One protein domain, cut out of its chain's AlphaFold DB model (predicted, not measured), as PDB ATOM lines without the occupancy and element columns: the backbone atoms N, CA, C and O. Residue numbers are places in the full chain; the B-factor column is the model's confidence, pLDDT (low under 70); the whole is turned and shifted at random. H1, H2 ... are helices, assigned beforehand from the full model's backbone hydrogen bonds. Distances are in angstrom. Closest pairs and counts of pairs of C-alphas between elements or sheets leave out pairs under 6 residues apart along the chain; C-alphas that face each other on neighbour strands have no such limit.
ATOM      1  N   TYR A   4      38.441   8.729 -38.758       92.50
ATOM      2  CA  TYR A   4      37.010   8.939 -38.966       92.50
ATOM      3  C   TYR A   4      36.155   8.331 -37.845       92.50
ATOM      4  O   TYR A   4      35.295   9.006 -37.289       92.50
ATOM      5  N   GLU A   5      36.418   7.077 -37.470       91.69
ATOM      6  CA  GLU A   5      35.672   6.379 -36.413       91.69
ATOM      7  C   GLU A   5      35.884   7.050 -35.052       91.69
ATOM      8  O   GLU A   5      34.937   7.205 -34.286       91.69
ATOM      9  N   GLU A   6      37.112   7.488 -34.763       91.19
ATOM     10  CA  GLU A   6      37.440   8.213 -33.530       91.19
ATOM     11  C   GLU A   6      36.673   9.533 -33.433       91.19
ATOM     12  O   GLU A   6      36.070   9.819 -32.399       91.19
ATOM     13  N   ILE A   7      36.658  10.314 -34.517       92.19
ATOM     14  CA  ILE A   7      35.927  11.583 -34.585       92.19
ATOM     15  C   ILE A   7      34.426  11.337 -34.409       92.19
ATOM     16  O   ILE A   7      33.795  12.005 -33.594       92.19
ATOM     17  N   MET A   8      33.854  10.350 -35.106       91.44
ATOM     18  CA  MET A   8      32.433  10.019 -34.983       91.44
ATOM     19  C   MET A   8      32.067   9.568 -33.568       91.44
ATOM     20  O   MET A   8      31.078  10.038 -33.014       91.44
ATOM     21  N   ASN A   9      32.878   8.710 -32.946       90.81
ATOM     22  CA  ASN A   9      32.649   8.270 -31.571       90.81
ATOM     23  C   ASN A   9      32.754   9.431 -30.574       90.81
ATOM     24  O   ASN A   9      31.938   9.520 -29.659       90.81
ATOM     25  N   ALA A  10      33.714  10.339 -30.764       90.88
ATOM     26  CA  ALA A  10      33.861  11.522 -29.922       90.88
ATOM     27  C   ALA A  10      32.668  12.479 -30.059       90.88
ATOM     28  O   ALA A  10      32.171  12.976 -29.053       90.88
ATOM     29  N   LEU A  11      32.175  12.703 -31.281       91.44
ATOM     30  CA  LEU A  11      30.989  13.529 -31.520       91.44
ATOM     31  C   LEU A  11      29.739  12.897 -30.905       91.44
ATOM     32  O   LEU A  11      28.986  13.588 -30.227       91.44
ATOM     33  N   LYS A  12      29.547  11.583 -31.066       92.31
ATOM     34  CA  LYS A  12      28.448  10.860 -30.411       92.31
ATOM     35  C   LYS A  12      28.516  10.997 -28.897       92.31
ATOM     36  O   LYS A  12      27.507  11.290 -28.282       92.31
ATOM     37  N   LEU A  13      29.697  10.834 -28.303       89.56
ATOM     38  CA  LEU A  13      29.882  11.005 -26.864       89.56
ATOM     39  C   LEU A  13      29.580  12.440 -26.408       89.56
ATOM     40  O   LEU A  13      29.025  12.633 -25.335       89.56
ATOM     41  N   TYR A  14      29.967  13.437 -27.204       91.31
ATOM     42  CA  TYR A  14      29.781  14.845 -26.866       91.31
ATOM     43  C   TYR A  14      28.319  15.297 -26.961       91.31
ATOM     44  O   TYR A  14      27.882  16.108 -26.149       91.31
ATOM     45  N   TYR A  15      27.581  14.794 -27.953       89.94
ATOM     46  CA  TYR A  15      26.198  15.195 -28.217       89.94
ATOM     47  C   TYR A  15      25.142  14.246 -27.646       89.94
ATOM     48  O   TYR A  15      23.969  14.605 -27.655       89.94
ATOM     49  N   ALA A  16      25.512  13.047 -27.195       88.31
ATOM     50  CA  ALA A  16      24.555  12.136 -26.582       88.31
ATOM     51  C   ALA A  16      24.053  12.711 -25.250       88.31
ATOM     52  O   ALA A  16      24.846  13.056 -24.373       88.31
ATOM     53  N   GLU A  17      22.733  12.780 -25.097       84.50
ATOM     54  CA  GLU A  17      22.088  12.993 -23.803       84.50
ATOM     55  C   GLU A  17      21.943  11.654 -23.056       84.50
ATOM     56  O   GLU A  17      22.136  10.576 -23.626       84.50
ATOM     57  N   ASP A  18      21.639  11.704 -21.755       79.31
ATOM     58  CA  ASP A  18      21.536  10.507 -20.911       79.31
ATOM     59  C   ASP A  18      20.524   9.498 -21.486       79.31
ATOM     60  O   ASP A  18      19.310   9.693 -21.427       79.31
ATOM     61  N   GLY A  19      21.042   8.378 -21.998       72.25
ATOM     62  CA  GLY A  19      20.249   7.283 -22.562       72.25
ATOM     63  C   GLY A  19      20.083   7.306 -24.084       72.25
ATOM     64  O   GLY A  19      19.525   6.349 -24.624       72.25
ATOM     65  N   ASP A  20      20.605   8.321 -24.777       81.25
ATOM     66  CA  ASP A  20      20.523   8.413 -26.232       81.25
ATOM     67  C   ASP A  20      21.630   7.624 -26.940       81.25
ATOM     68  O   ASP A  20      22.802   7.615 -26.554       81.25
ATOM     69  N   VAL A  21      21.251   6.975 -28.042       82.81
ATOM     70  CA  VAL A  21      22.180   6.320 -28.967       82.81
ATOM     71  C   VAL A  21      22.125   7.064 -30.294       82.81
ATOM     72  O   VAL A  21      21.206   6.873 -31.089       82.81
ATOM     73  N   LEU A  22      23.121   7.915 -30.534       88.06
ATOM     74  CA  LEU A  22      23.220   8.709 -31.757       88.06
ATOM     75  C   LEU A  22      23.720   7.870 -32.945       88.06
ATOM     76  O   LEU A  22      24.750   7.189 -32.862       88.06
ATOM     77  N   THR A  23      23.012   7.954 -34.074       90.31
ATOM     78  CA  THR A  23      23.462   7.412 -35.369       90.31
ATOM     79  C   THR A  23      24.394   8.392 -36.079       90.31
ATOM     80  O   THR A  23      24.438   9.577 -35.744       90.31
ATOM     81  N   ASP A  24      25.131   7.924 -37.084       88.38
ATOM     82  CA  ASP A  24      26.019   8.786 -37.871       88.38
ATOM     83  C   ASP A  24      25.232   9.911 -38.563       88.38
ATOM     84  O   ASP A  24      25.656  11.063 -38.540       88.38
ATOM     85  N   GLU A  25      24.045   9.608 -39.096       88.44
ATOM     86  CA  GLU A  25      23.154  10.591 -39.720       88.44
ATOM     87  C   GLU A  25      22.720  11.677 -38.734       88.44
ATOM     88  O   GLU A  25      22.778  12.859 -39.066       88.44
ATOM     89  N   SER A  26      22.355  11.295 -37.505       88.94
ATOM     90  CA  SER A  26      21.965  12.269 -36.480       88.94
ATOM     91  C   SER A  26      23.117  13.210 -36.116       88.94
ATOM     92  O   SER A  26      22.912  14.410 -35.955       88.94
ATOM     93  N   VAL A  27      24.352  12.699 -36.078       89.19
ATOM     94  CA  VAL A  27      25.546  13.522 -35.853       89.19
ATOM     95  C   VAL A  27      25.726  14.529 -36.987       89.19
ATOM     96  O   VAL A  27      25.989  15.697 -36.705       89.19
ATOM     97  N   TYR A  28      25.545  14.120 -38.246       88.38
ATOM     98  CA  TYR A  28      25.639  15.028 -39.395       88.38
ATOM     99  C   TYR A  28      24.612  16.156 -39.358       88.38
ATOM    100  O   TYR A  28      24.954  17.307 -39.651       88.38
ATOM    101  N   GLU A  29      23.379  15.842 -38.964       87.75
ATOM    102  CA  GLU A  29      22.329  16.841 -38.772       87.75
ATOM    103  C   GLU A  29      22.693  17.829 -37.656       87.75
ATOM    104  O   GLU A  29      22.609  19.040 -37.865       87.75
ATOM    105  N   ILE A  30      23.173  17.330 -36.510       87.62
ATOM    106  CA  ILE A  30      23.546  18.148 -35.344       87.62
ATOM    107  C   ILE A  30      24.689  19.114 -35.669       87.62
ATOM    108  O   ILE A  30      24.613  20.300 -35.343       87.62
ATOM    109  N   ILE A  31      25.752  18.632 -36.318       86.56
ATOM    110  CA  ILE A  31      26.914  19.472 -36.648       86.56
ATOM    111  C   ILE A  31      26.676  20.355 -37.881       86.56
ATOM    112  O   ILE A  31      27.525  21.186 -38.210       86.56
ATOM    113  N   GLY A  32      25.551  20.175 -38.581       84.94
ATOM    114  CA  GLY A  32      25.195  20.943 -39.772       84.94
ATOM    115  C   GLY A  32      26.176  20.766 -40.936       84.94
ATOM    116  O   GLY A  32      26.359  21.692 -41.727       84.94
ATOM    117  N   GLN A  33      26.838  19.609 -41.036       75.56
ATOM    118  CA  GLN A  33      27.799  19.318 -42.104       75.56
ATOM    119  C   GLN A  33      27.323  18.156 -42.976       75.56
ATOM    120  O   GLN A  33      26.791  17.165 -42.488       75.56
ATOM    121  N   ALA A  34      27.580  18.253 -44.283       68.38
ATOM    122  CA  ALA A  34      27.542  17.091 -45.168       68.38
ATOM    123  C   ALA A  34      28.679  16.110 -44.805       68.38
ATOM    124  O   ALA A  34      29.625  16.494 -44.135       68.38
ATOM    125  N   HIS A  35      28.643  14.863 -45.276       66.12
ATOM    126  CA  HIS A  35      29.634  13.825 -44.925       66.12
ATOM    127  C   HIS A  35      31.105  14.171 -45.287       66.12
ATOM    128  O   HIS A  35      32.053  13.651 -44.698       66.12
ATOM    129  N   GLU A  36      31.307  15.062 -46.258       77.25
ATOM    130  CA  GLU A  36      32.605  15.398 -46.872       77.25
ATOM    131  C   GLU A  36      33.674  16.004 -45.927       77.25
ATOM    132  O   GLU A  36      34.812  15.520 -45.933       77.25
ATOM    133  N   PRO A  37      33.386  17.010 -45.074       83.31
ATOM    134  CA  PRO A  37      34.414  17.671 -44.272       83.31
ATOM    135  C   PRO A  37      34.986  16.774 -43.169       83.31
ATOM    136  O   PRO A  37      36.196  16.796 -42.953       83.31
ATOM    137  N   LEU A  38      34.168  15.928 -42.524       87.62
ATOM    138  CA  LEU A  38      34.676  14.946 -41.553       87.62
ATOM    139  C   LEU A  38      35.611  13.938 -42.222       87.62
ATOM    140  O   LEU A  38      36.663  13.624 -41.673       87.62
ATOM    141  N   GLY A  39      35.263  13.471 -43.426       88.69
ATOM    142  CA  GLY A  39      36.120  12.583 -44.212       88.69
ATOM    143  C   GLY A  39      37.454  13.236 -44.579       88.69
ATOM    144  O   GLY A  39      38.506  12.614 -44.441       88.69
ATOM    145  N   THR A  40      37.425  14.510 -44.978       90.44
ATOM    146  CA  THR A  40      38.630  15.287 -45.301       90.44
ATOM    147  C   THR A  40      39.531  15.475 -44.079       90.44
ATOM    148  O   THR A  40      40.734  15.223 -44.160       90.44
ATOM    149  N   VAL A  41      38.962  15.864 -42.934       90.38
ATOM    150  CA  VAL A  41      39.710  16.032 -41.675       90.38
ATOM    151  C   VAL A  41      40.271  14.698 -41.190       90.38
ATOM    152  O   VAL A  41      41.443  14.627 -40.826       90.38
ATOM    153  N   ALA A  42      39.473  13.629 -41.234       92.25
ATOM    154  CA  ALA A  42      39.914  12.289 -40.869       92.25
ATOM    155  C   ALA A  42      41.087  11.824 -41.739       92.25
ATOM    156  O   ALA A  42      42.094  11.358 -41.214       92.25
ATOM    157  N   LYS A  43      40.992  12.013 -43.059       93.19
ATOM    158  CA  LYS A  43      42.071  11.678 -43.987       93.19
ATOM    159  C   LYS A  43      43.345  12.465 -43.679       93.19
ATOM    160  O   LYS A  43      44.407  11.862 -43.582       93.19
ATOM    161  N   ALA A  44      43.242  13.781 -43.487       91.94
ATOM    162  CA  ALA A  44      44.395  14.613 -43.151       91.94
ATOM    163  C   ALA A  44      45.033  14.196 -41.813       91.94
ATOM    164  O   ALA A  44      46.256  14.210 -41.677       91.94
ATOM    165  N   LEU A  45      44.220  13.786 -40.833       90.12
ATOM    166  CA  LEU A  45      44.700  13.291 -39.546       90.12
ATOM    167  C   LEU A  45      45.409  11.937 -39.679       90.12
ATOM    168  O   LEU A  45      46.475  11.756 -39.093       90.12
ATOM    169  N   ASP A  46      44.856  11.006 -40.455       89.81
ATOM    170  CA  ASP A  46      45.495   9.720 -40.747       89.81
ATOM    171  C   ASP A  46      46.824   9.920 -41.508       89.81
ATOM    172  O   ASP A  46      47.832   9.312 -41.147       89.81
ATOM    173  N   GLU A  47      46.867  10.818 -42.499       89.69
ATOM    174  CA  GLU A  47      48.092  11.189 -43.230       89.69
ATOM    175  C   GLU A  47      49.138  11.830 -42.310       89.69
ATOM    176  O   GLU A  47      50.308  11.449 -42.340       89.69
ATOM    177  N   TYR A  48      48.724  12.758 -41.441       85.81
ATOM    178  CA  TYR A  48      49.604  13.371 -40.448       85.81
ATOM    179  C   TYR A  48      50.185  12.327 -39.489       85.81
ATOM    180  O   TYR A  48      51.388  12.338 -39.228       85.81
ATOM    181  N   ARG A  49      49.353  11.411 -38.979       82.06
ATOM    182  CA  ARG A  49      49.779  10.319 -38.091       82.06
ATOM    183  C   ARG A  49      50.743   9.369 -38.790       82.06
ATOM    184  O   ARG A  49      51.708   8.944 -38.169       82.06
ATOM    185  N   ALA A  50      50.511   9.059 -40.065       80.25
ATOM    186  CA  ALA A  50      51.416   8.232 -40.853       80.25
ATOM    187  C   ALA A  50      52.769   8.926 -41.084       80.25
ATOM    188  O   ALA A  50      53.807   8.295 -40.924       80.25
ATOM    189  N   ALA A  51      52.761  10.223 -41.406       75.19
ATOM    190  CA  ALA A  51      53.972  10.996 -41.685       75.19
ATOM    191  C   ALA A  51      54.797  11.337 -40.432       75.19
ATOM    192  O   ALA A  51      56.010  11.499 -40.525       75.19
ATOM    193  N   ASN A  52      54.149  11.461 -39.271       69.00
ATOM    194  CA  ASN A  52      54.791  11.830 -38.006       69.00
ATOM    195  C   ASN A  52      54.870  10.668 -37.013       69.00
ATOM    196  O   ASN A  52      55.213  10.891 -35.854       69.00
ATOM    197  N   SER A  53      54.545   9.440 -37.429       63.84
ATOM    198  CA  SER A  53      54.825   8.267 -36.607       63.84
ATOM    199  C   SER A  53      56.342   8.130 -36.531       63.84
ATOM    200  O   SER A  53      56.961   7.884 -37.565       63.84
TER     201      SER A  53
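AT A GLANCE: This is residues 4 to 53 of the 131 residues of the protein "DUF551 domain-containing protein" of Serratia fonticola AU-P3(3) (UniProt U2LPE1). Three helices make a loose, flat triangle: H1 meets the long H3 with its first residues and the short H2 farther along, and residues 47 to 53, of which 47 to 51 belong to H3, stick out. The printed part has 50 residues with three named helices, in the order H1, H2, H3 along the chain, which hold 37 of the 50 residues; there is no named strand, and the class is all helix. It is loose, with a radius of gyration of the C-alphas of 12.4 A and spans of 39 by 21 by 11 A.

HOW THE PARTS SIT: H1, residues 4 to 15, touches H2, residues 24 to 31, at a steep tilt of 61 degrees; their closest C-alphas, of Lys 12 and Val 27, are 6.7 A apart. Residues 4 to 7 of H1 alone touch H3, residues 35 to 51, and there residues 38 to 43 alone, at a steep tilt of 57 degrees, opposite ways; the closest C-alphas, of Tyr 4 and Ala 42, are 4.8 A apart. H2 and H3 are close but not clearly touching, about perpendicular at 82 degrees; the closest C-alphas, of Tyr 28 and His 35, are 6.9 A apart. Every O i to N i+4 pair in H1, H2 and H3 is within hydrogen-bond range.

IN THESE COORDINATES: H1 begins at C-alpha 4 (37.010, 8.939, -38.966) and is 16.5 A long, H2 10.8 A. H3, 24.7 A, ends at C-alpha 51 (53.972, 10.996, -41.685).

THE WHOLE: The farthest C-alphas, of Gly 19 and Ala 51, are 38.9 A apart. The printed part has no cut; the link H1 to H2 is short, H2 to H3 tight. Residues 34 to 35 and 52 to 53 have pLDDT under 70.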